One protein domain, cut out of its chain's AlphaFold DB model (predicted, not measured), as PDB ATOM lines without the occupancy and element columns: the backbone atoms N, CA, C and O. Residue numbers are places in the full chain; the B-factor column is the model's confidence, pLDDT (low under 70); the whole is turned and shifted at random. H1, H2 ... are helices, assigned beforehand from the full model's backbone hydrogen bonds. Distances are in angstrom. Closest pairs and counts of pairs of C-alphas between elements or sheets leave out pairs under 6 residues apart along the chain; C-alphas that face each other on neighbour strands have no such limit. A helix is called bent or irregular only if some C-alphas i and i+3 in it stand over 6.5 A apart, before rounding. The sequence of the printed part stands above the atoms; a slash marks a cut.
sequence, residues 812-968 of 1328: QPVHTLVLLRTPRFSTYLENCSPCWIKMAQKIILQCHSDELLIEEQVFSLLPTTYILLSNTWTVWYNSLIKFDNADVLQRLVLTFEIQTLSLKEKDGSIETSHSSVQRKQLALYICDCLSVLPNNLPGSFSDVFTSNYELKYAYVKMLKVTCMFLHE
ATOM      1  N   GLN A 812     158.371 176.175 174.990       79.80
ATOM      2  CA  GLN A 812     159.025 174.871 174.857       79.80
ATOM      3  C   GLN A 812     159.330 174.600 173.372       79.80
ATOM      4  O   GLN A 812     158.633 175.158 172.521       79.80
ATOM      5  N   PRO A 813     160.275 173.700 173.040       74.36
ATOM      6  CA  PRO A 813     160.666 173.406 171.655       74.36
ATOM      7  C   PRO A 813     159.491 173.068 170.722       74.36
ATOM      8  O   PRO A 813     159.388 173.593 169.616       74.36
ATOM      9  N   VAL A 814     158.520 172.285 171.200       68.79
ATOM     10  CA  VAL A 814     157.304 171.945 170.439       68.79
ATOM     11  C   VAL A 814     156.497 173.191 170.049       68.79
ATOM     12  O   VAL A 814     155.984 173.278 168.936       68.79
ATOM     13  N   HIS A 815     156.406 174.181 170.940       78.19
ATOM     14  CA  HIS A 815     155.710 175.436 170.654       78.19
ATOM     15  C   HIS A 815     156.456 176.252 169.592       78.19
ATOM     16  O   HIS A 815     155.821 176.846 168.725       78.19
ATOM     17  N   THR A 816     157.790 176.230 169.611       80.19
ATOM     18  CA  THR A 816     158.636 176.915 168.623       80.19
ATOM     19  C   THR A 816     158.399 176.402 167.205       80.19
ATOM     20  O   THR A 816     158.197 177.209 166.297       80.19
ATOM     21  N   LEU A 817     158.309 175.081 167.021       75.91
ATOM     22  CA  LEU A 817     157.961 174.480 165.727       75.91
ATOM     23  C   LEU A 817     156.605 174.980 165.200       75.91
ATOM     24  O   LEU A 817     156.474 175.326 164.024       75.91
ATOM     25  N   VAL A 818     155.590 175.026 166.069       70.76
ATOM     26  CA  VAL A 818     154.235 175.470 165.700       70.76
ATOM     27  C   VAL A 818     154.218 176.958 165.349       70.76
ATOM     28  O   VAL A 818     153.632 177.356 164.338       70.76
ATOM     29  N   LEU A 819     154.873 177.786 166.163       82.04
ATOM     30  CA  LEU A 819     154.913 179.229 165.958       82.04
ATOM     31  C   LEU A 819     155.669 179.591 164.677       82.04
ATOM     32  O   LEU A 819     155.129 180.340 163.873       82.04
ATOM     33  N   LEU A 820     156.839 179.004 164.404       80.30
ATOM     34  CA  LEU A 820     157.598 179.291 163.176       80.30
ATOM     35  C   LEU A 820     156.852 178.901 161.890       80.30
ATOM     36  O   LEU A 820     157.012 179.556 160.862       80.30
ATOM     37  N   ARG A 821     155.975 177.892 161.944       73.28
ATOM     38  CA  ARG A 821     155.089 177.527 160.822       73.28
ATOM     39  C   ARG A 821     153.825 178.390 160.735       73.28
ATOM     40  O   ARG A 821     153.066 178.277 159.768       73.28
ATOM     41  N   THR A 822     153.575 179.255 161.718       71.67
ATOM     42  CA  THR A 822     152.415 180.147 161.723       71.67
ATOM     43  C   THR A 822     152.647 181.321 160.770       71.67
ATOM     44  O   THR A 822     153.650 182.027 160.889       71.67
ATOM     45  N   PRO A 823     151.718 181.592 159.831       69.82
ATOM     46  CA  PRO A 823     151.853 182.717 158.916       69.82
ATOM     47  C   PRO A 823     152.073 184.033 159.671       69.82
ATOM     48  O   PRO A 823     151.329 184.335 160.600       69.82
ATOM     49  N   ARG A 824     153.043 184.837 159.217       75.07
ATOM     50  CA  ARG A 824     153.472 186.117 159.819       75.07
ATOM     51  C   ARG A 824     154.223 186.008 161.147       75.07
ATOM     52  O   ARG A 824     154.788 187.009 161.563       75.07
ATOM     53  N   PHE A 825     154.294 184.857 161.814       83.22
ATOM     54  CA  PHE A 825     155.052 184.776 163.068       83.22
ATOM     55  C   PHE A 825     156.531 185.105 162.873       83.22
ATOM     56  O   PHE A 825     157.061 185.942 163.600       83.22
ATOM     57  N   SER A 826     157.148 184.560 161.824       80.51
ATOM     58  CA  SER A 826     158.511 184.917 161.428       80.51
ATOM     59  C   SER A 826     158.691 186.428 161.246       80.51
ATOM     60  O   SER A 826     159.642 186.982 161.777       80.51
ATOM     61  N   THR A 827     157.738 187.125 160.616       80.83
ATOM     62  CA  THR A 827     157.830 188.585 160.421       80.83
ATOM     63  C   THR A 827     157.785 189.385 161.726       80.83
ATOM     64  O   THR A 827     158.350 190.467 161.784       80.83
ATOM     65  N   TYR A 828     157.166 188.876 162.798       83.09
ATOM     66  CA  TYR A 828     157.196 189.557 164.103       83.09
ATOM     67  C   TYR A 828     158.460 189.264 164.911       83.09
ATOM     68  O   TYR A 828     158.796 190.045 165.798       83.09
ATOM     69  N   LEU A 829     159.204 188.199 164.590       83.96
ATOM     70  CA  LEU A 829     160.547 188.004 165.150       83.96
ATOM     71  C   LEU A 829     161.529 189.095 164.695       83.96
ATOM     72  O   LEU A 829     162.569 189.273 165.319       83.96
ATOM     73  N   GLU A 830     161.189 189.832 163.635       78.42
ATOM     74  CA  GLU A 830     161.940 190.992 163.147       78.42
ATOM     75  C   GLU A 830     161.578 192.291 163.889       78.42
ATOM     76  O   GLU A 830     162.168 193.334 163.623       78.42
ATOM     77  N   ASN A 831     160.612 192.267 164.814       80.76
ATOM     78  CA  ASN A 831     160.184 193.470 165.517       80.76
ATOM     79  C   ASN A 831     161.237 193.923 166.548       80.76
ATOM     80  O   ASN A 831     161.658 193.147 167.407       80.76
ATOM     81  N   CYS A 832     161.614 195.205 166.519       76.92
ATOM     82  CA  CYS A 832     162.662 195.783 167.377       76.92
ATOM     83  C   CYS A 832     162.246 195.985 168.847       76.92
ATOM     84  O   CYS A 832     163.014 196.500 169.657       76.92
ATOM     85  N   SER A 833     161.024 195.616 169.216       83.35
ATOM     86  CA  SER A 833     160.549 195.635 170.603       83.35
ATOM     87  C   SER A 833     161.339 194.653 171.497       83.35
ATOM     88  O   SER A 833     161.559 193.507 171.088       83.35
ATOM     89  N   PRO A 834     161.689 195.019 172.748       84.98
ATOM     90  CA  PRO A 834     162.518 194.189 173.632       84.98
ATOM     91  C   PRO A 834     161.989 192.772 173.898       84.98
ATOM     92  O   PRO A 834     162.769 191.836 174.071       84.98
ATOM     93  N   CYS A 835     160.667 192.594 173.954       86.08
ATOM     94  CA  CYS A 835     160.043 191.294 174.196       86.08
ATOM     95  C   CYS A 835     160.193 190.345 172.997       86.08
ATOM     96  O   CYS A 835     160.544 189.180 173.184       86.08
ATOM     97  N   TRP A 836     160.017 190.850 171.775       88.55
ATOM     98  CA  TRP A 836     160.194 190.077 170.547       88.55
ATOM     99  C   TRP A 836     161.662 189.755 170.266       88.55
ATOM    100  O   TRP A 836     161.951 188.638 169.846       88.55
ATOM    101  N   ILE A 837     162.591 190.652 170.616       86.93
ATOM    102  CA  ILE A 837     164.037 190.370 170.599       86.93
ATOM    103  C   ILE A 837     164.360 189.171 171.502       86.93
ATOM    104  O   ILE A 837     164.951 188.189 171.052       86.93
ATOM    105  N   LYS A 838     163.908 189.195 172.765       88.91
ATOM    106  CA  LYS A 838     164.100 188.073 173.699       88.91
ATOM    107  C   LYS A 838     163.457 186.782 173.184       88.91
ATOM    108  O   LYS A 838     164.057 185.711 173.272       88.91
ATOM    109  N   MET A 839     162.253 186.877 172.622       89.20
ATOM    110  CA  MET A 839     161.546 185.738 172.038       89.20
ATOM    111  C   MET A 839     162.314 185.133 170.857       89.20
ATOM    112  O   MET A 839     162.491 183.915 170.809       89.20
ATOM    113  N   ALA A 840     162.820 185.968 169.944       89.97
ATOM    114  CA  ALA A 840     163.641 185.545 168.814       89.97
ATOM    115  C   ALA A 840     164.915 184.843 169.292       89.97
ATOM    116  O   ALA A 840     165.199 183.736 168.841       89.97
ATOM    117  N   GLN A 841     165.624 185.412 170.269       91.57
ATOM    118  CA  GLN A 841     166.825 184.805 170.852       91.57
ATOM    119  C   GLN A 841     166.537 183.433 171.484       91.57
ATOM    120  O   GLN A 841     167.275 182.475 171.250       91.57
ATOM    121  N   LYS A 842     165.433 183.296 172.235       90.80
ATOM    122  CA  LYS A 842     165.029 182.004 172.817       90.80
ATOM    123  C   LYS A 842     164.682 180.971 171.743       90.80
ATOM    124  O   LYS A 842     165.069 179.812 171.875       90.80
ATOM    125  N   ILE A 843     163.973 181.378 170.693       91.01
ATOM    126  CA  ILE A 843     163.604 180.506 169.570       91.01
ATOM    127  C   ILE A 843     164.837 180.055 168.795       91.01
ATOM    128  O   ILE A 843     164.967 178.864 168.519       91.01
ATOM    129  N   ILE A 844     165.751 180.979 168.486       91.32
ATOM    130  CA  ILE A 844     167.023 180.667 167.834       91.32
ATOM    131  C   ILE A 844     167.782 179.651 168.685       91.32
ATOM    132  O   ILE A 844     168.142 178.599 168.166       91.32
ATOM    133  N   LEU A 845     167.945 179.892 169.990       90.27
ATOM    134  CA  LEU A 845     168.627 178.947 170.875       90.27
ATOM    135  C   LEU A 845     167.960 177.565 170.859       90.27
ATOM    136  O   LEU A 845     168.650 176.570 170.671       90.27
ATOM    137  N   GLN A 846     166.630 177.490 170.989       89.44
ATOM    138  CA  GLN A 846     165.899 176.216 170.952       89.44
ATOM    139  C   GLN A 846     166.085 175.466 169.629       89.44
ATOM    140  O   GLN A 846     166.302 174.259 169.653       89.44
ATOM    141  N   CYS A 847     166.063 176.163 168.488       87.87
ATOM    142  CA  CYS A 847     166.281 175.541 167.175       87.87
ATOM    143  C   CYS A 847     167.670 174.900 167.031       87.87
ATOM    144  O   CYS A 847     167.844 174.042 166.170       87.87
ATOM    145  N   HIS A 848     168.645 175.315 167.848       90.66
ATOM    146  CA  HIS A 848     170.031 174.844 167.783       90.66
ATOM    147  C   HIS A 848     170.439 173.968 168.977       90.66
ATOM    148  O   HIS A 848     171.494 173.331 168.910       90.66
ATOM    149  N   SER A 849     169.641 173.918 170.049       86.49
ATOM    150  CA  SER A 849     169.911 173.121 171.255       86.49
ATOM    151  C   SER A 849     169.017 171.891 171.412       86.49
ATOM    152  O   SER A 849     169.458 170.919 172.017       86.49
ATOM    153  N   ASP A 850     167.797 171.899 170.869       86.06
ATOM    154  CA  ASP A 850     166.853 170.783 170.997       86.06
ATOM    155  C   ASP A 850     166.967 169.793 169.827       86.06
ATOM    156  O   ASP A 850     166.837 170.173 168.663       86.06
ATOM    157  N   GLU A 851     167.164 168.507 170.135       79.10
ATOM    158  CA  GLU A 851     167.359 167.443 169.137       79.10
ATOM    159  C   GLU A 851     166.202 167.337 168.133       79.10
ATOM    160  O   GLU A 851     166.439 167.155 166.940       79.10
ATOM    161  N   LEU A 852     164.951 167.505 168.581       75.03
ATOM    162  CA  LEU A 852     163.775 167.357 167.719       75.03
ATOM    163  C   LEU A 852     163.680 168.496 166.697       75.03
ATOM    164  O   LEU A 852     163.306 168.270 165.547       75.03
ATOM    165  N   LEU A 853     164.033 169.721 167.095       79.33
ATOM    166  CA  LEU A 853     164.051 170.864 166.177       79.33
ATOM    167  C   LEU A 853     165.211 170.790 165.176       79.33
ATOM    168  O   LEU A 853     165.066 171.253 164.040       79.33
ATOM    169  N   ILE A 854     166.331 170.190 165.579       80.19
ATOM    170  CA  ILE A 854     167.485 169.956 164.707       80.19
ATOM    171  C   ILE A 854     167.150 168.895 163.650       80.19
ATOM    172  O   ILE A 854     167.381 169.135 162.464       80.19
ATOM    173  N   GLU A 855     166.560 167.761 164.051       73.02
ATOM    174  CA  GLU A 855     166.133 166.696 163.128       73.02
ATOM    175  C   GLU A 855     165.141 167.209 162.067       73.02
ATOM    176  O   GLU A 855     165.239 166.846 160.895       73.02
ATOM    177  N   GLU A 856     164.218 168.093 162.456       69.92
ATOM    178  CA  GLU A 856     163.222 168.711 161.566       69.92
ATOM    179  C   GLU A 856     163.764 169.913 160.763       69.92
ATOM    180  O   GLU A 856     163.002 170.561 160.041       69.92
ATOM    181  N   GLN A 857     165.057 170.241 160.889       80.35
ATOM    182  CA  GLN A 857     165.706 171.392 160.246       80.35
ATOM    183  C   GLN A 857     164.942 172.712 160.445       80.35
ATOM    184  O   GLN A 857     164.849 173.550 159.543       80.35
ATOM    185  N   VAL A 858     164.374 172.921 161.635       78.90
ATOM    186  CA  VAL A 858     163.459 174.045 161.919       78.90
ATOM    187  C   VAL A 858     164.145 175.400 161.781       78.90
ATOM    188  O   VAL A 858     163.495 176.385 161.436       78.90
ATOM    189  N   PHE A 859     165.465 175.448 161.968       81.22
ATOM    190  CA  PHE A 859     166.276 176.641 161.728       81.22
ATOM    191  C   PHE A 859     166.128 177.190 160.294       81.22
ATOM    192  O   PHE A 859     166.257 178.395 160.104       81.22
ATOM    193  N   SER A 860     165.771 176.361 159.301       80.18
ATOM    194  CA  SER A 860     165.478 176.806 157.925       80.18
ATOM    195  C   SER A 860     164.226 177.688 157.804       80.18
ATOM    196  O   SER A 860     164.065 178.402 156.817       80.18
ATOM    197  N   LEU A 861     163.336 177.664 158.803       80.58
ATOM    198  CA  LEU A 861     162.129 178.498 158.856       80.58
ATOM    199  C   LEU A 861     162.395 179.894 159.438       80.58
ATOM    200  O   LEU A 861     161.491 180.736 159.447       80.58
ATOM    201  N   LEU A 862     163.601 180.140 159.958       84.51
ATOM    202  CA  LEU A 862     163.988 181.447 160.474       84.51
ATOM    203  C   LEU A 862     164.110 182.454 159.317       84.51
ATOM    204  O   LEU A 862     164.763 182.157 158.314       84.51
ATOM    205  N   PRO A 863     163.510 183.652 159.427       81.19
ATOM    206  CA  PRO A 863     163.610 184.657 158.377       81.19
ATOM    207  C   PRO A 863     165.044 185.178 158.227       81.19
ATOM    208  O   PRO A 863     165.750 185.416 159.202       81.19
ATOM    209  N   THR A 864     165.476 185.399 156.989       83.46
ATOM    210  CA  THR A 864     166.814 185.927 156.699       83.46
ATOM    211  C   THR A 864     166.773 187.453 156.591       83.46
ATOM    212  O   THR A 864     166.485 187.986 155.517       83.46
ATOM    213  N   THR A 865     167.049 188.152 157.694       85.56
ATOM    214  CA  THR A 865     167.153 189.625 157.766       85.56
ATOM    215  C   THR A 865     168.314 190.052 158.663       85.56
ATOM    216  O   THR A 865     168.729 189.295 159.540       85.56
ATOM    217  N   TYR A 866     168.822 191.281 158.498       85.53
ATOM    218  CA  TYR A 866     169.884 191.823 159.362       85.53
ATOM    219  C   TYR A 866     169.492 191.880 160.846       85.53
ATOM    220  O   TYR A 866     170.336 191.666 161.714       85.53
ATOM    221  N   ILE A 867     168.210 192.120 161.150       85.26
ATOM    222  CA  ILE A 867     167.705 192.141 162.529       85.26
ATOM    223  C   ILE A 867     167.817 190.745 163.143       85.26
ATOM    224  O   ILE A 867     168.370 190.594 164.232       85.26
ATOM    225  N   LEU A 868     167.350 189.701 162.449       86.17
ATOM    226  CA  LEU A 868     167.485 188.345 162.976       86.17
ATOM    227  C   LEU A 868     168.949 187.902 163.031       86.17
ATOM    228  O   LEU A 868     169.334 187.241 163.989       86.17
ATOM    229  N   LEU A 869     169.774 188.326 162.073       89.61
ATOM    230  CA  LEU A 869     171.208 188.062 162.086       89.61
ATOM    231  C   LEU A 869     171.878 188.652 163.340       89.61
ATOM    232  O   LEU A 869     172.695 187.980 163.969       89.61
ATOM    233  N   SER A 870     171.464 189.853 163.768       90.18
ATOM    234  CA  SER A 870     171.910 190.443 165.038       90.18
ATOM    235  C   SER A 870     171.497 189.597 166.247       90.18
ATOM    236  O   SER A 870     172.309 189.374 167.136       90.18
ATOM    237  N   ASN A 871     170.287 189.026 166.244       90.99
ATOM    238  CA  ASN A 871     169.841 188.114 167.298       90.99
ATOM    239  C   ASN A 871     170.599 186.780 167.280       90.99
ATOM    240  O   ASN A 871     170.940 186.274 168.349       90.99
ATOM    241  N   THR A 872     170.895 186.221 166.101       90.66
ATOM    242  CA  THR A 872     171.743 185.024 165.959       90.66
ATOM    243  C   THR A 872     173.128 185.288 166.549       90.66
ATOM    244  O   THR A 872     173.615 184.479 167.339       90.66
ATOM    245  N   TRP A 873     173.714 186.455 166.252       92.70
ATOM    246  CA  TRP A 873     174.960 186.911 166.871       92.70
ATOM    247  C   TRP A 873     174.844 187.005 168.396       92.70
ATOM    248  O   TRP A 873     175.682 186.453 169.102       92.70
ATOM    249  N   THR A 874     173.799 187.649 168.927       91.23
ATOM    250  CA  THR A 874     173.607 187.787 170.380       91.23
ATOM    251  C   THR A 874     173.488 186.432 171.077       91.23
ATOM    252  O   THR A 874     174.055 186.245 172.153       91.23
ATOM    253  N   VAL A 875     172.755 185.478 170.489       91.06
ATOM    254  CA  VAL A 875     172.631 184.116 171.038       91.06
ATOM    255  C   VAL A 875     173.988 183.426 171.039       91.06
ATOM    256  O   VAL A 875     174.389 182.903 172.074       91.06
ATOM    257  N   TRP A 876     174.715 183.486 169.924       93.63
ATOM    258  CA  TRP A 876     176.054 182.913 169.821       93.63
ATOM    259  C   TRP A 876     177.030 183.527 170.839       93.63
ATOM    260  O   TRP A 876     177.680 182.794 171.579       93.63
ATOM    261  N   TYR A 877     177.070 184.856 170.953       90.64
ATOM    262  CA  TYR A 877     177.931 185.586 171.890       90.64
ATOM    263  C   TYR A 877     177.630 185.230 173.351       90.64
ATOM    264  O   TYR A 877     178.536 184.957 174.138       90.64
ATOM    265  N   ASN A 878     176.347 185.177 173.718       89.85
ATOM    266  CA  ASN A 878     175.940 184.801 175.070       89.85
ATOM    267  C   ASN A 878     176.254 183.333 175.379       89.85
ATOM    268  O   ASN A 878     176.659 183.027 176.501       89.85
ATOM    269  N   SER A 879     176.080 182.435 174.407       87.64
ATOM    270  CA  SER A 879     176.445 181.023 174.550       87.64
ATOM    271  C   SER A 879     177.957 180.825 174.654       87.64
ATOM    272  O   SER A 879     178.402 179.963 175.409       87.64
ATOM    273  N   LEU A 880     178.749 181.664 173.979       86.50
ATOM    274  CA  LEU A 880     180.204 181.672 174.099       86.50
ATOM    275  C   LEU A 880     180.638 182.088 175.513       86.50
ATOM    276  O   LEU A 880     181.418 181.375 176.138       86.50
ATOM    277  N   ILE A 881     180.094 183.188 176.050       85.47
ATOM    278  CA  ILE A 881     180.410 183.662 177.413       85.47
ATOM    279  C   ILE A 881     180.026 182.627 178.479       85.47
ATOM    280  O   ILE A 881     180.732 182.472 179.475       85.47
ATOM    281  N   LYS A 882     178.907 181.921 178.287       83.40
ATOM    282  CA  LYS A 882     178.431 180.895 179.227       83.40
ATOM    283  C   LYS A 882     179.167 179.561 179.129       83.40
ATOM    284  O   LYS A 882     178.936 178.719 179.992       83.40
ATOM    285  N   PHE A 883     180.032 179.371 178.130       74.81
ATOM    286  CA  PHE A 883     180.614 178.065 177.804       74.81
ATOM    287  C   PHE A 883     179.526 177.001 177.571       74.81
ATOM    288  O   PHE A 883     179.623 175.877 178.067       74.81
ATOM    289  N   ASP A 884     178.467 177.368 176.837       71.14
ATOM    290  CA  ASP A 884     177.423 176.425 176.419       71.14
ATOM    291  C   ASP A 884     178.009 175.332 175.490       71.14
ATOM    292  O   ASP A 884     179.161 175.396 175.057       71.14
ATOM    293  N   ASN A 885     177.208 174.311 175.158       79.69
ATOM    294  CA  ASN A 885     177.633 173.192 174.309       79.69
ATOM    295  C   ASN A 885     178.276 173.675 172.987       79.69
ATOM    296  O   ASN A 885     177.645 174.388 172.202       79.69
ATOM    297  N   ALA A 886     179.505 173.223 172.721       81.76
ATOM    298  CA  ALA A 886     180.260 173.533 171.511       81.76
ATOM    299  C   ALA A 886     179.491 173.212 170.216       81.76
ATOM    300  O   ALA A 886     179.546 173.994 169.267       81.76
ATOM    301  N   ASP A 887     178.689 172.142 170.199       85.43
ATOM    302  CA  ASP A 887     177.860 171.783 169.039       85.43
ATOM    303  C   ASP A 887     176.827 172.871 168.710       85.43
ATOM    304  O   ASP A 887     176.520 173.133 167.546       85.43
ATOM    305  N   VAL A 888     176.272 173.523 169.739       88.64
ATOM    306  CA  VAL A 888     175.300 174.613 169.570       88.64
ATOM    307  C   VAL A 888     175.994 175.819 168.948       88.64
ATOM    308  O   VAL A 888     175.456 176.410 168.011       88.64
ATOM    309  N   LEU A 889     177.201 176.148 169.417       89.24
ATOM    310  CA  LEU A 889     178.003 177.237 168.862       89.24
ATOM    311  C   LEU A 889     178.354 176.981 167.396       89.24
ATOM    312  O   LEU A 889     178.142 177.865 166.572       89.24
ATOM    313  N   GLN A 890     178.804 175.773 167.045       88.04
ATOM    314  CA  GLN A 890     179.102 175.418 165.654       88.04
ATOM    315  C   GLN A 890     177.864 175.497 164.751       88.04
ATOM    316  O   GLN A 890     177.930 176.068 163.661       88.04
ATOM    317  N   ARG A 891     176.711 174.986 165.204       89.27
ATOM    318  CA  ARG A 891     175.460 175.092 164.435       89.27
ATOM    319  C   ARG A 891     175.021 176.546 164.250       89.27
ATOM    320  O   ARG A 891     174.548 176.893 163.172       89.27
ATOM    321  N   LEU A 892     175.190 177.399 165.262       92.06
ATOM    322  CA  LEU A 892     174.892 178.832 165.151       92.06
ATOM    323  C   LEU A 892     175.820 179.536 164.157       92.06
ATOM    324  O   LEU A 892     175.337 180.367 163.391       92.06
ATOM    325  N   VAL A 893     177.110 179.181 164.123       90.86
ATOM    326  CA  VAL A 893     178.063 179.690 163.120       90.86
ATOM    327  C   VAL A 893     177.610 179.315 161.708       90.86
ATOM    328  O   VAL A 893     177.533 180.189 160.849       90.86
ATOM    329  N   LEU A 894     177.234 178.051 161.482       89.23
ATOM    330  CA  LEU A 894     176.723 177.593 160.183       89.23
ATOM    331  C   LEU A 894     175.440 178.327 159.778       89.23
ATOM    332  O   LEU A 894     175.304 178.758 158.635       89.23
ATOM    333  N   THR A 895     174.500 178.514 160.707       88.53
ATOM    334  CA  THR A 895     173.273 179.275 160.436       88.53
ATOM    335  C   THR A 895     173.580 180.734 160.119       88.53
ATOM    336  O   THR A 895     172.997 181.284 159.185       88.53
ATOM    337  N   PHE A 896     174.504 181.357 160.851       91.02
ATOM    338  CA  PHE A 896     174.940 182.725 160.587       91.02
ATOM    339  C   PHE A 896     175.574 182.845 159.194       91.02
ATOM    340  O   PHE A 896     175.226 183.753 158.448       91.02
ATOM    341  N   GLU A 897     176.428 181.896 158.804       88.73
ATOM    342  CA  GLU A 897     177.050 181.827 157.476       88.73
ATOM    343  C   GLU A 897     176.023 181.641 156.347       88.73
ATOM    344  O   GLU A 897     176.035 182.370 155.359       88.73
ATOM    345  N   ILE A 898     175.065 180.723 156.500       86.03
ATOM    346  CA  ILE A 898     173.998 180.522 155.505       86.03
ATOM    347  C   ILE A 898     173.135 181.786 155.374       86.03
ATOM    348  O   ILE A 898     172.750 182.178 154.268       86.03
ATOM    349  N   GLN A 899     172.830 182.445 156.496       86.41
ATOM    350  CA  GLN A 899     172.032 183.667 156.497       86.41
ATOM    351  C   GLN A 899     172.770 184.842 155.843       86.41
ATOM    352  O   GLN A 899     172.151 185.585 155.079       86.41
ATOM    353  N   THR A 900     174.072 185.008 156.093       84.15
ATOM    354  CA  THR A 900     174.874 186.061 155.449       84.15
ATOM    355  C   THR A 900     175.023 185.823 153.952       84.15
ATOM    356  O   THR A 900     174.851 186.765 153.179       84.15
ATOM    357  N   LEU A 901     175.248 184.578 153.520       82.87
ATOM    358  CA  LEU A 901     175.295 184.220 152.097       82.87
ATOM    359  C   LEU A 901     173.966 184.522 151.395       82.87
ATOM    360  O   LEU A 901     173.956 185.174 150.354       82.87
ATOM    361  N   SER A 902     172.836 184.149 152.005       82.10
ATOM    362  CA  SER A 902     171.513 184.444 151.444       82.10
ATOM    363  C   SER A 902     171.209 185.949 151.382       82.10
ATOM    364  O   SER A 902     170.538 186.398 150.451       82.10
ATOM    365  N   LEU A 903     171.696 186.750 152.338       81.67
ATOM    366  CA  LEU A 903     171.593 188.213 152.262       81.67
ATOM    367  C   LEU A 903     172.479 188.782 151.149       81.67
ATOM    368  O   LEU A 903     171.998 189.597 150.367       81.67
ATOM    369  N   LYS A 904     173.719 188.293 151.005       74.50
ATOM    370  CA  LYS A 904     174.638 188.698 149.927       74.50
ATOM    371  C   LYS A 904     174.037 188.432 148.540       74.50
ATOM    372  O   LYS A 904     174.108 189.296 147.672       74.50
ATOM    373  N   GLU A 905     173.408 187.270 148.344       73.36
ATOM    374  CA  GLU A 905     172.713 186.927 147.093       73.36
ATOM    375  C   GLU A 905     171.513 187.843 146.809       73.36
ATOM    376  O   GLU A 905     171.286 188.229 145.662       73.36
ATOM    377  N   LYS A 906     170.746 188.219 147.842       70.50
ATOM    378  CA  LYS A 906     169.600 189.128 147.693       70.50
ATOM    379  C   LYS A 906     170.039 190.557 147.369       70.50
ATOM    380  O   LYS A 906     169.510 191.145 146.425       70.50
ATOM    381  N   ASP A 907     171.003 191.098 148.112       60.70
ATOM    382  CA  ASP A 907     171.496 192.469 147.926       60.70
ATOM    383  C   ASP A 907     172.245 192.645 146.596       60.70
ATOM    384  O   ASP A 907     172.149 193.707 145.985       60.70
ATOM    385  N   GLY A 908     172.889 191.591 146.073       56.37
ATOM    386  CA  GLY A 908     173.526 191.620 144.750       56.37
ATOM    387  C   GLY A 908     172.577 191.965 143.593       56.37
ATOM    388  O   GLY A 908     173.041 192.359 142.525       56.37
ATOM    389  N   SER A 909     171.258 191.853 143.794       53.13
ATOM    390  CA  SER A 909     170.258 192.226 142.789       53.13
ATOM    391  C   SER A 909     169.838 193.702 142.853       53.13
ATOM    392  O   SER A 909     169.685 194.310 141.795       53.13
ATOM    393  N   ILE A 910     169.671 194.290 144.049       50.51
ATOM    394  CA  ILE A 910     169.309 195.703 144.289       50.51
ATOM    395  C   ILE A 910     169.707 196.077 145.737       50.51
ATOM    396  O   ILE A 910     168.903 195.910 146.656       50.51
ATOM    397  N   GLU A 911     170.912 196.608 145.978       51.24
ATOM    398  CA  GLU A 911     171.240 197.209 147.283       51.24
ATOM    399  C   GLU A 911     170.329 198.427 147.522       51.24
ATOM    400  O   GLU A 911     170.324 199.393 146.755       51.24
ATOM    401  N   THR A 912     169.536 198.399 148.594       60.97
ATOM    402  CA  THR A 912     168.688 199.536 148.984       60.97
ATOM    403  C   THR A 912     169.403 200.384 150.033       60.97
ATOM    404  O   THR A 912     170.176 199.879 150.847       60.97
ATOM    405  N   SER A 913     169.109 201.688 150.093       61.87
ATOM    406  CA  SER A 913     169.645 202.558 151.156       61.87
ATOM    407  C   SER A 913     169.349 202.003 152.558       61.87
ATOM    408  O   SER A 913     170.178 202.122 153.458       61.87
ATOM    409  N   HIS A 914     168.217 201.315 152.726       61.54
ATOM    410  CA  HIS A 914     167.809 200.686 153.978       61.54
ATOM    411  C   HIS A 914     168.679 199.475 154.374       61.54
ATOM    412  O   HIS A 914     169.024 199.358 155.553       61.54
ATOM    413  N   SER A 915     169.068 198.597 153.435       73.04
ATOM    414  CA  SER A 915     169.947 197.455 153.755       73.04
ATOM    415  C   SER A 915     171.343 197.920 154.176       73.04
ATOM    416  O   SER A 915     171.881 197.428 155.171       73.04
ATOM    417  N   SER A 916     171.869 198.971 153.538       75.04
ATOM    418  CA  SER A 916     173.168 199.562 153.907       75.04
ATOM    419  C   SER A 916     173.208 200.111 155.345       75.04
ATOM    420  O   SER A 916     174.201 199.943 156.055       75.04
ATOM    421  N   VAL A 917     172.123 200.738 155.819       80.25
ATOM    422  CA  VAL A 917     172.043 201.285 157.185       80.25
ATOM    423  C   VAL A 917     171.983 200.160 158.216       80.25
ATOM    424  O   VAL A 917     172.690 200.217 159.221       80.25
ATOM    425  N   GLN A 918     171.191 199.117 157.961       81.69
ATOM    426  CA  GLN A 918     171.093 197.965 158.861       81.69
ATOM    427  C   GLN A 918     172.408 197.183 158.941       81.69
ATOM    428  O   GLN A 918     172.810 196.768 160.027       81.69
ATOM    429  N   ARG A 919     173.115 197.040 157.817       81.82
ATOM    430  CA  ARG A 919     174.445 196.426 157.767       81.82
ATOM    431  C   ARG A 919     175.464 197.200 158.613       81.82
ATOM    432  O   ARG A 919     176.179 196.591 159.406       81.82
ATOM    433  N   LYS A 920     175.462 198.539 158.535       83.04
ATOM    434  CA  LYS A 920     176.283 199.411 159.404       83.04
ATOM    435  C   LYS A 920     175.945 199.260 160.886       83.04
ATOM    436  O   LYS A 920     176.853 199.211 161.710       83.04
ATOM    437  N   GLN A 921     174.659 199.180 161.230       84.69
ATOM    438  CA  GLN A 921     174.214 198.983 162.614       84.69
ATOM    439  C   GLN A 921     174.622 197.611 163.162       84.69
ATOM    440  O   GLN A 921     175.072 197.523 164.301       84.69
ATOM    441  N   LEU A 922     174.511 196.557 162.350       87.53
ATOM    442  CA  LEU A 922     174.979 195.223 162.720       87.53
ATOM    443  C   LEU A 922     176.493 195.215 162.955       87.53
ATOM    444  O   LEU A 922     176.942 194.677 163.962       87.53
ATOM    445  N   ALA A 923     177.267 195.836 162.062       85.38
ATOM    446  CA  ALA A 923     178.715 195.944 162.215       85.38
ATOM    447  C   ALA A 923     179.097 196.665 163.515       85.38
ATOM    448  O   ALA A 923     179.884 196.130 164.288       85.38
ATOM    449  N   LEU A 924     178.476 197.816 163.793       86.34
ATOM    450  CA  LEU A 924     178.632 198.551 165.052       86.34
ATOM    451  C   LEU A 924     178.354 197.679 166.277       86.34
ATOM    452  O   LEU A 924     179.182 197.588 167.177       86.34
ATOM    453  N   TYR A 925     177.210 196.993 166.284       88.30
ATOM    454  CA  TYR A 925     176.814 196.131 167.393       88.30
ATOM    455  C   TYR A 925     177.816 194.993 167.636       88.30
ATOM    456  O   TYR A 925     178.171 194.700 168.778       88.30
ATOM    457  N   ILE A 926     178.309 194.370 166.564       88.46
ATOM    458  CA  ILE A 926     179.321 193.314 166.653       88.46
ATOM    459  C   ILE A 926     180.645 193.867 167.192       88.46
ATOM    460  O   ILE A 926     181.248 193.238 168.068       88.46
ATOM    461  N   CYS A 927     181.070 195.042 166.717       86.00
ATOM    462  CA  CYS A 927     182.262 195.724 167.216       86.00
ATOM    463  C   CYS A 927     182.169 195.975 168.725       86.00
ATOM    464  O   CYS A 927     183.091 195.621 169.465       86.00
ATOM    465  N   ASP A 928     181.037 196.500 169.191       86.23
ATOM    466  CA  ASP A 928     180.795 196.754 170.609       86.23
ATOM    467  C   ASP A 928     180.863 195.454 171.428       86.23
ATOM    468  O   ASP A 928     181.593 195.387 172.419       86.23
ATOM    469  N   CYS A 929     180.191 194.379 170.999       86.25
ATOM    470  CA  CYS A 929     180.214 193.094 171.710       86.25
ATOM    471  C   CYS A 929     181.625 192.503 171.835       86.25
ATOM    472  O   CYS A 929     182.024 192.045 172.912       86.25
ATOM    473  N   LEU A 930     182.381 192.498 170.738       85.89
ATOM    474  CA  LEU A 930     183.740 191.963 170.711       85.89
ATOM    475  C   LEU A 930     184.731 192.851 171.476       85.89
ATOM    476  O   LEU A 930     185.680 192.322 172.052       85.89
ATOM    477  N   SER A 931     184.492 194.165 171.554       83.74
ATOM    478  CA  SER A 931     185.320 195.080 172.355       83.74
ATOM    479  C   SER A 931     185.269 194.805 173.857       83.74
ATOM    480  O   SER A 931     186.272 194.944 174.554       83.74
ATOM    481  N   VAL A 932     184.120 194.341 174.353       85.74
ATOM    482  CA  VAL A 932     183.919 194.017 175.774       85.74
ATOM    483  C   VAL A 932     184.184 192.534 176.063       85.74
ATOM    484  O   VAL A 932     184.334 192.153 177.223       85.74
ATOM    485  N   LEU A 933     184.301 191.683 175.033       84.34
ATOM    486  CA  LEU A 933     184.495 190.236 175.186       84.34
ATOM    487  C   LEU A 933     185.652 189.862 176.135       84.34
ATOM    488  O   LEU A 933     185.402 189.046 177.022       84.34
ATOM    489  N   PRO A 934     186.866 190.447 176.043       79.42
ATOM    490  CA  PRO A 934     187.966 190.083 176.940       79.42
ATOM    491  C   PRO A 934     187.651 190.304 178.424       79.42
ATOM    492  O   PRO A 934     188.161 189.573 179.265       79.42
ATOM    493  N   ASN A 935     186.789 191.276 178.741       81.40
ATOM    494  CA  ASN A 935     186.378 191.591 180.111       81.40
ATOM    495  C   ASN A 935     185.234 190.691 180.611       81.40
ATOM    496  O   ASN A 935     185.047 190.556 181.816       81.40
ATOM    497  N   ASN A 936     184.454 190.107 179.696       84.61
ATOM    498  CA  ASN A 936     183.302 189.262 180.021       84.61
ATOM    499  C   ASN A 936     183.658 187.772 180.138       84.61
ATOM    500  O   ASN A 936     182.832 186.980 180.593       84.61
ATOM    501  N   LEU A 937     184.860 187.374 179.714       80.18
ATOM    502  CA  LEU A 937     185.350 186.010 179.873       80.18
ATOM    503  C   LEU A 937     185.801 185.763 181.330       80.18
ATOM    504  O   LEU A 937     186.375 186.650 181.956       80.18
ATOM    505  N   PRO A 938     185.593 184.555 181.889       76.79
ATOM    506  CA  PRO A 938     185.973 184.216 183.266       76.79
ATOM    507  C   PRO A 938     187.490 184.083 183.482       76.79
ATOM    508  O   PRO A 938     187.928 183.847 184.606       76.79
ATOM    509  N   GLY A 939     188.294 184.206 182.426       76.27
ATOM    510  CA  GLY A 939     189.750 184.133 182.458       76.27
ATOM    511  C   GLY A 939     190.357 185.000 181.361       76.27
ATOM    512  O   GLY A 939     189.631 185.652 180.607       76.27
ATOM    513  N   SER A 940     191.690 185.003 181.254       78.26
ATOM    514  CA  SER A 940     192.337 185.722 180.158       78.26
ATOM    515  C   SER A 940     191.896 185.128 178.816       78.26
ATOM    516  O   SER A 940     191.685 183.919 178.688       78.26
ATOM    517  N   PHE A 941     191.754 185.983 177.803       78.05
ATOM    518  CA  PHE A 941     191.362 185.564 176.457       78.05
ATOM    519  C   PHE A 941     192.255 184.422 175.935       78.05
ATOM    520  O   PHE A 941     191.763 183.442 175.382       78.05
ATOM    521  N   SER A 942     193.563 184.508 176.192       72.62
ATOM    522  CA  SER A 942     194.541 183.481 175.827       72.62
ATOM    523  C   SER A 942     194.277 182.142 176.532       72.62
ATOM    524  O   SER A 942     194.245 181.105 175.871       72.62
ATOM    525  N   ASP A 943     194.032 182.140 177.845       75.01
ATOM    526  CA  ASP A 943     193.846 180.905 178.632       75.01
ATOM    527  C   ASP A 943     192.543 180.169 178.273       75.01
ATOM    528  O   ASP A 943     192.478 178.936 178.226       75.01
ATOM    529  N   VAL A 944     191.488 180.931 177.979       76.33
ATOM    530  CA  VAL A 944     190.172 180.386 177.619       76.33
ATOM    531  C   VAL A 944     190.223 179.629 176.290       76.33
ATOM    532  O   VAL A 944     189.710 178.516 176.187       76.33
ATOM    533  N   PHE A 945     190.857 180.207 175.270       78.31
ATOM    534  CA  PHE A 945     190.893 179.602 173.936       78.31
ATOM    535  C   PHE A 945     192.040 178.603 173.738       78.31
ATOM    536  O   PHE A 945     191.960 177.765 172.842       78.31
ATOM    537  N   THR A 946     193.078 178.633 174.578       71.07
ATOM    538  CA  THR A 946     194.117 177.584 174.588       71.07
ATOM    539  C   THR A 946     193.620 176.280 175.207       71.07
ATOM    540  O   THR A 946     194.034 175.209 174.772       71.07
ATOM    541  N   SER A 947     192.708 176.345 176.181       72.39
ATOM    542  CA  SER A 947     192.178 175.155 176.859       72.39
ATOM    543  C   SER A 947     191.073 174.419 176.088       72.39
ATOM    544  O   SER A 947     190.890 173.222 176.304       72.39
ATOM    545  N   ASN A 948     190.347 175.086 175.178       79.65
ATOM    546  CA  ASN A 948     189.200 174.497 174.475       79.65
ATOM    547  C   ASN A 948     189.247 174.727 172.952       79.65
ATOM    548  O   ASN A 948     188.835 175.776 172.447       79.65
ATOM    549  N   TYR A 949     189.713 173.707 172.219       79.34
ATOM    550  CA  TYR A 949     189.841 173.738 170.756       79.34
ATOM    551  C   TYR A 949     188.510 174.015 170.043       79.34
ATOM    552  O   TYR A 949     188.477 174.813 169.111       79.34
ATOM    553  N   GLU A 950     187.404 173.422 170.497       81.07
ATOM    554  CA  GLU A 950     186.098 173.571 169.841       81.07
ATOM    555  C   GLU A 950     185.548 175.000 169.957       81.07
ATOM    556  O   GLU A 950     185.020 175.557 168.991       81.07
ATOM    557  N   LEU A 951     185.730 175.635 171.122       82.47
ATOM    558  CA  LEU A 951     185.371 177.044 171.322       82.47
ATOM    559  C   LEU A 951     186.251 177.970 170.485       82.47
ATOM    560  O   LEU A 951     185.738 178.899 169.856       82.47
ATOM    561  N   LYS A 952     187.560 177.697 170.442       82.22
ATOM    562  CA  LYS A 952     188.516 178.423 169.594       82.22
ATOM    563  C   LYS A 952     188.112 178.327 168.123       82.22
ATOM    564  O   LYS A 952     188.029 179.348 167.443       82.22
ATOM    565  N   TYR A 953     187.789 177.125 167.648       84.28
ATOM    566  CA  TYR A 953     187.347 176.884 166.279       84.28
ATOM    567  C   TYR A 953     186.066 177.662 165.946       84.28
ATOM    568  O   TYR A 953     186.032 178.395 164.955       84.28
ATOM    569  N   ALA A 954     185.039 177.577 166.796       85.64
ATOM    570  CA  ALA A 954     183.788 178.308 166.596       85.64
ATOM    571  C   ALA A 954     183.994 179.836 166.597       85.64
ATOM    572  O   ALA A 954     183.412 180.532 165.763       85.64
ATOM    573  N   TYR A 955     184.849 180.356 167.483       88.12
ATOM    574  CA  TYR A 955     185.211 181.775 167.547       88.12
ATOM    575  C   TYR A 955     185.869 182.271 166.260       88.12
ATOM    576  O   TYR A 955     185.406 183.243 165.657       88.12
ATOM    577  N   VAL A 956     186.908 181.575 165.797       87.96
ATOM    578  CA  VAL A 956     187.645 181.963 164.588       87.96
ATOM    579  C   VAL A 956     186.759 181.867 163.348       87.96
ATOM    580  O   VAL A 956     186.783 182.773 162.514       87.96
ATOM    581  N   LYS A 957     185.921 180.829 163.237       88.57
ATOM    582  CA  LYS A 957     184.961 180.714 162.129       88.57
ATOM    583  C   LYS A 957     183.953 181.859 162.118       88.57
ATOM    584  O   LYS A 957     183.742 182.459 161.065       88.57
ATOM    585  N   MET A 958     183.386 182.211 163.272       90.52
ATOM    586  CA  MET A 958     182.444 183.328 163.372       90.52
ATOM    587  C   MET A 958     183.095 184.661 162.989       90.52
ATOM    588  O   MET A 958     182.524 185.439 162.220       90.52
ATOM    589  N   LEU A 959     184.311 184.917 163.485       88.08
ATOM    590  CA  LEU A 959     185.076 186.110 163.126       88.08
ATOM    591  C   LEU A 959     185.384 186.161 161.637       88.08
ATOM    592  O   LEU A 959     185.212 187.207 161.020       88.08
ATOM    593  N   LYS A 960     185.794 185.039 161.044       87.23
ATOM    594  CA  LYS A 960     186.061 184.958 159.608       87.23
ATOM    595  C   LYS A 960     184.828 185.346 158.795       87.23
ATOM    596  O   LYS A 960     184.929 186.228 157.946       87.23
ATOM    597  N   VAL A 961     183.674 184.736 159.078       87.30
ATOM    598  CA  VAL A 961     182.412 185.050 158.384       87.30
ATOM    599  C   VAL A 961     182.063 186.531 158.553       87.30
ATOM    600  O   VAL A 961     181.717 187.199 157.582       87.30
ATOM    601  N   THR A 962     182.222 187.068 159.762       85.80
ATOM    602  CA  THR A 962     181.934 188.475 160.074       85.80
ATOM    603  C   THR A 962     182.843 189.432 159.306       85.80
ATOM    604  O   THR A 962     182.345 190.322 158.621       85.80
ATOM    605  N   CYS A 963     184.163 189.244 159.384       82.94
ATOM    606  CA  CYS A 963     185.144 190.098 158.717       82.94
ATOM    607  C   CYS A 963     184.992 190.053 157.193       82.94
ATOM    608  O   CYS A 963     185.118 191.088 156.548       82.94
ATOM    609  N   MET A 964     184.697 188.878 156.625       80.51
ATOM    610  CA  MET A 964     184.505 188.717 155.180       80.51
ATOM    611  C   MET A 964     183.168 189.283 154.682       80.51
ATOM    612  O   MET A 964     183.068 189.668 153.518       80.51
ATOM    613  N   PHE A 965     182.135 189.325 155.528       79.22
ATOM    614  CA  PHE A 965     180.808 189.811 155.146       79.22
ATOM    615  C   PHE A 965     180.595 191.301 155.444       79.22
ATOM    616  O   PHE A 965     179.960 191.983 154.645       79.22
ATOM    617  N   LEU A 966     181.103 191.844 156.554       77.36
ATOM    618  CA  LEU A 966     180.828 193.220 156.995       77.36
ATOM    619  C   LEU A 966     182.034 194.140 156.791       77.36
ATOM    620  O   LEU A 966     182.805 194.389 157.716       77.36
ATOM    621  N   HIS A 967     182.163 194.723 155.598       75.67
ATOM    622  CA  HIS A 967     183.216 195.708 155.331       75.67
ATOM    623  C   HIS A 967     183.114 196.958 156.224       75.67
ATOM    624  O   HIS A 967     184.103 197.644 156.471       75.67
ATOM    625  N   GLU A 968     181.931 197.250 156.753       79.59
ATOM    626  CA  GLU A 968     181.675 198.358 157.670       79.59
ATOM    627  C   GLU A 968     182.435 198.230 158.996       79.59
ATOM    628  O   GLU A 968     182.703 199.244 159.637       79.59
TER     629      GLU A 968
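This is residues 812 to 968 of the 1328 residues of the protein "Ig-like domain-containing protein" of Schistosoma mansoni (UniProt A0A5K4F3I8). Long helices H6, H7 and H10 lie side by side as a bundle, and H8 packs along H6, running the same way at a shallow tilt of 8 degrees. Helix H3 crosses H6 steeply, its residues 848 to 849 meet residues 888 to 892 of H7, and the short helices H1, H4 and H5 pack on H3 within its residues 843 to 848; H9, whose centre is the farthest from the mean of the C-alphas, makes a corner with H10. The printed part has 157 residues with ten named helices, H1 to H10 in order along it, and no named strand, and its class is all helix. It is compact, with a radius of gyration of the C-alphas of 15.6 A and spans of 46 by 38 by 27 A. Residues 908 to 914, at the turn from H7 to H8, stick out.

H1 is residues 813 to 820, beginning at C-alpha 813 at (160.666, 173.406, 171.655). H2 is residues 825 to 828. H3, residues 834 to 849, is 22.5 A from first to last C-alpha. H4 is residues 851 to 855 and H5 is residues 858 to 861. H6, residues 866 to 881, is 22.4 A long and begins at C-alpha 866 at (169.884, 191.823, 159.362). H7, residues 886 to 907, is 31.5 A long. H8, residues 913 to 936, is the longest helix with 24 residues and measures 34.6 A; it is irregular, with C-alphas 931 and 934 being 7.3 A apart. H9 is residues 941 to 947. H10, residues 949 to 965, is 24.2 A long and ends at C-alpha 965 at (180.808, 189.811, 155.146).

H1 touches H3 at residues 843 to 847 of H3 alone, at a steep tilt of 59 degrees, opposite ways; the closest C-alphas are those of Pro 813 and Gln 846, 6.0 A apart. H2 touches no helix; it is close to but not clearly touching H3, the closest C-alphas being Tyr 828 and Trp 836 at 7.1 A. H3 is the hub, touching five helices. H4 and H3 touch only at the corner, with the closest C-alphas, Cys 847 and Leu 853, 5.3 A apart. H5 touches H3, with C-alphas Cys 847 and Phe 859 closest at 5.6 A. H3 and H6 touch at a steep tilt of 64 degrees, the same way, with C-alphas Gln 841 and Asn 871 closest at 5.7 A. H3 and H7 touch at a steep tilt of 63 degrees, with C-alphas His 848 and Val 888 closest at 5.6 A. H6 and H7 form a helical hairpin at a shallow tilt of 19 degrees, opposite ways, with C-alphas Trp 876 and Leu 889 closest at 6.1 A. H6 and H8 touch at a shallow tilt of 8 degrees, the same way, with C-alphas Ser 870 and Leu 922 closest at 6.1 A. H7 and H10 touch at a shallow tilt of 10 degrees, the same way, with C-alphas Gln 890 and Ala 954 closest at 5.6 A. H8 and H10 are near each other. H9 and H10 only just touch, only at the corner, with 3 pairs of C-alphas within 8 A; the closest are those of Phe 945 and Lys 952, 5.1 A apart. Among the pairs that stay apart are H3 and H8, and H7 and H9. Every O i to N i+4 pair is within hydrogen-bond range in H1, H3, H4, H6, H7, H9 and H10; in H8 it is 18 of 20, and H2 and H5 are too short for such a pair.

The two C-alphas farthest apart are those of Pro 823 and Asp 943, at 46.4 A. The printed part has no cut, and the links between the named helices are tight. The mean pLDDT of the printed part is 81.6; under 70 are residues 814, 823, 856 and 907 to 914.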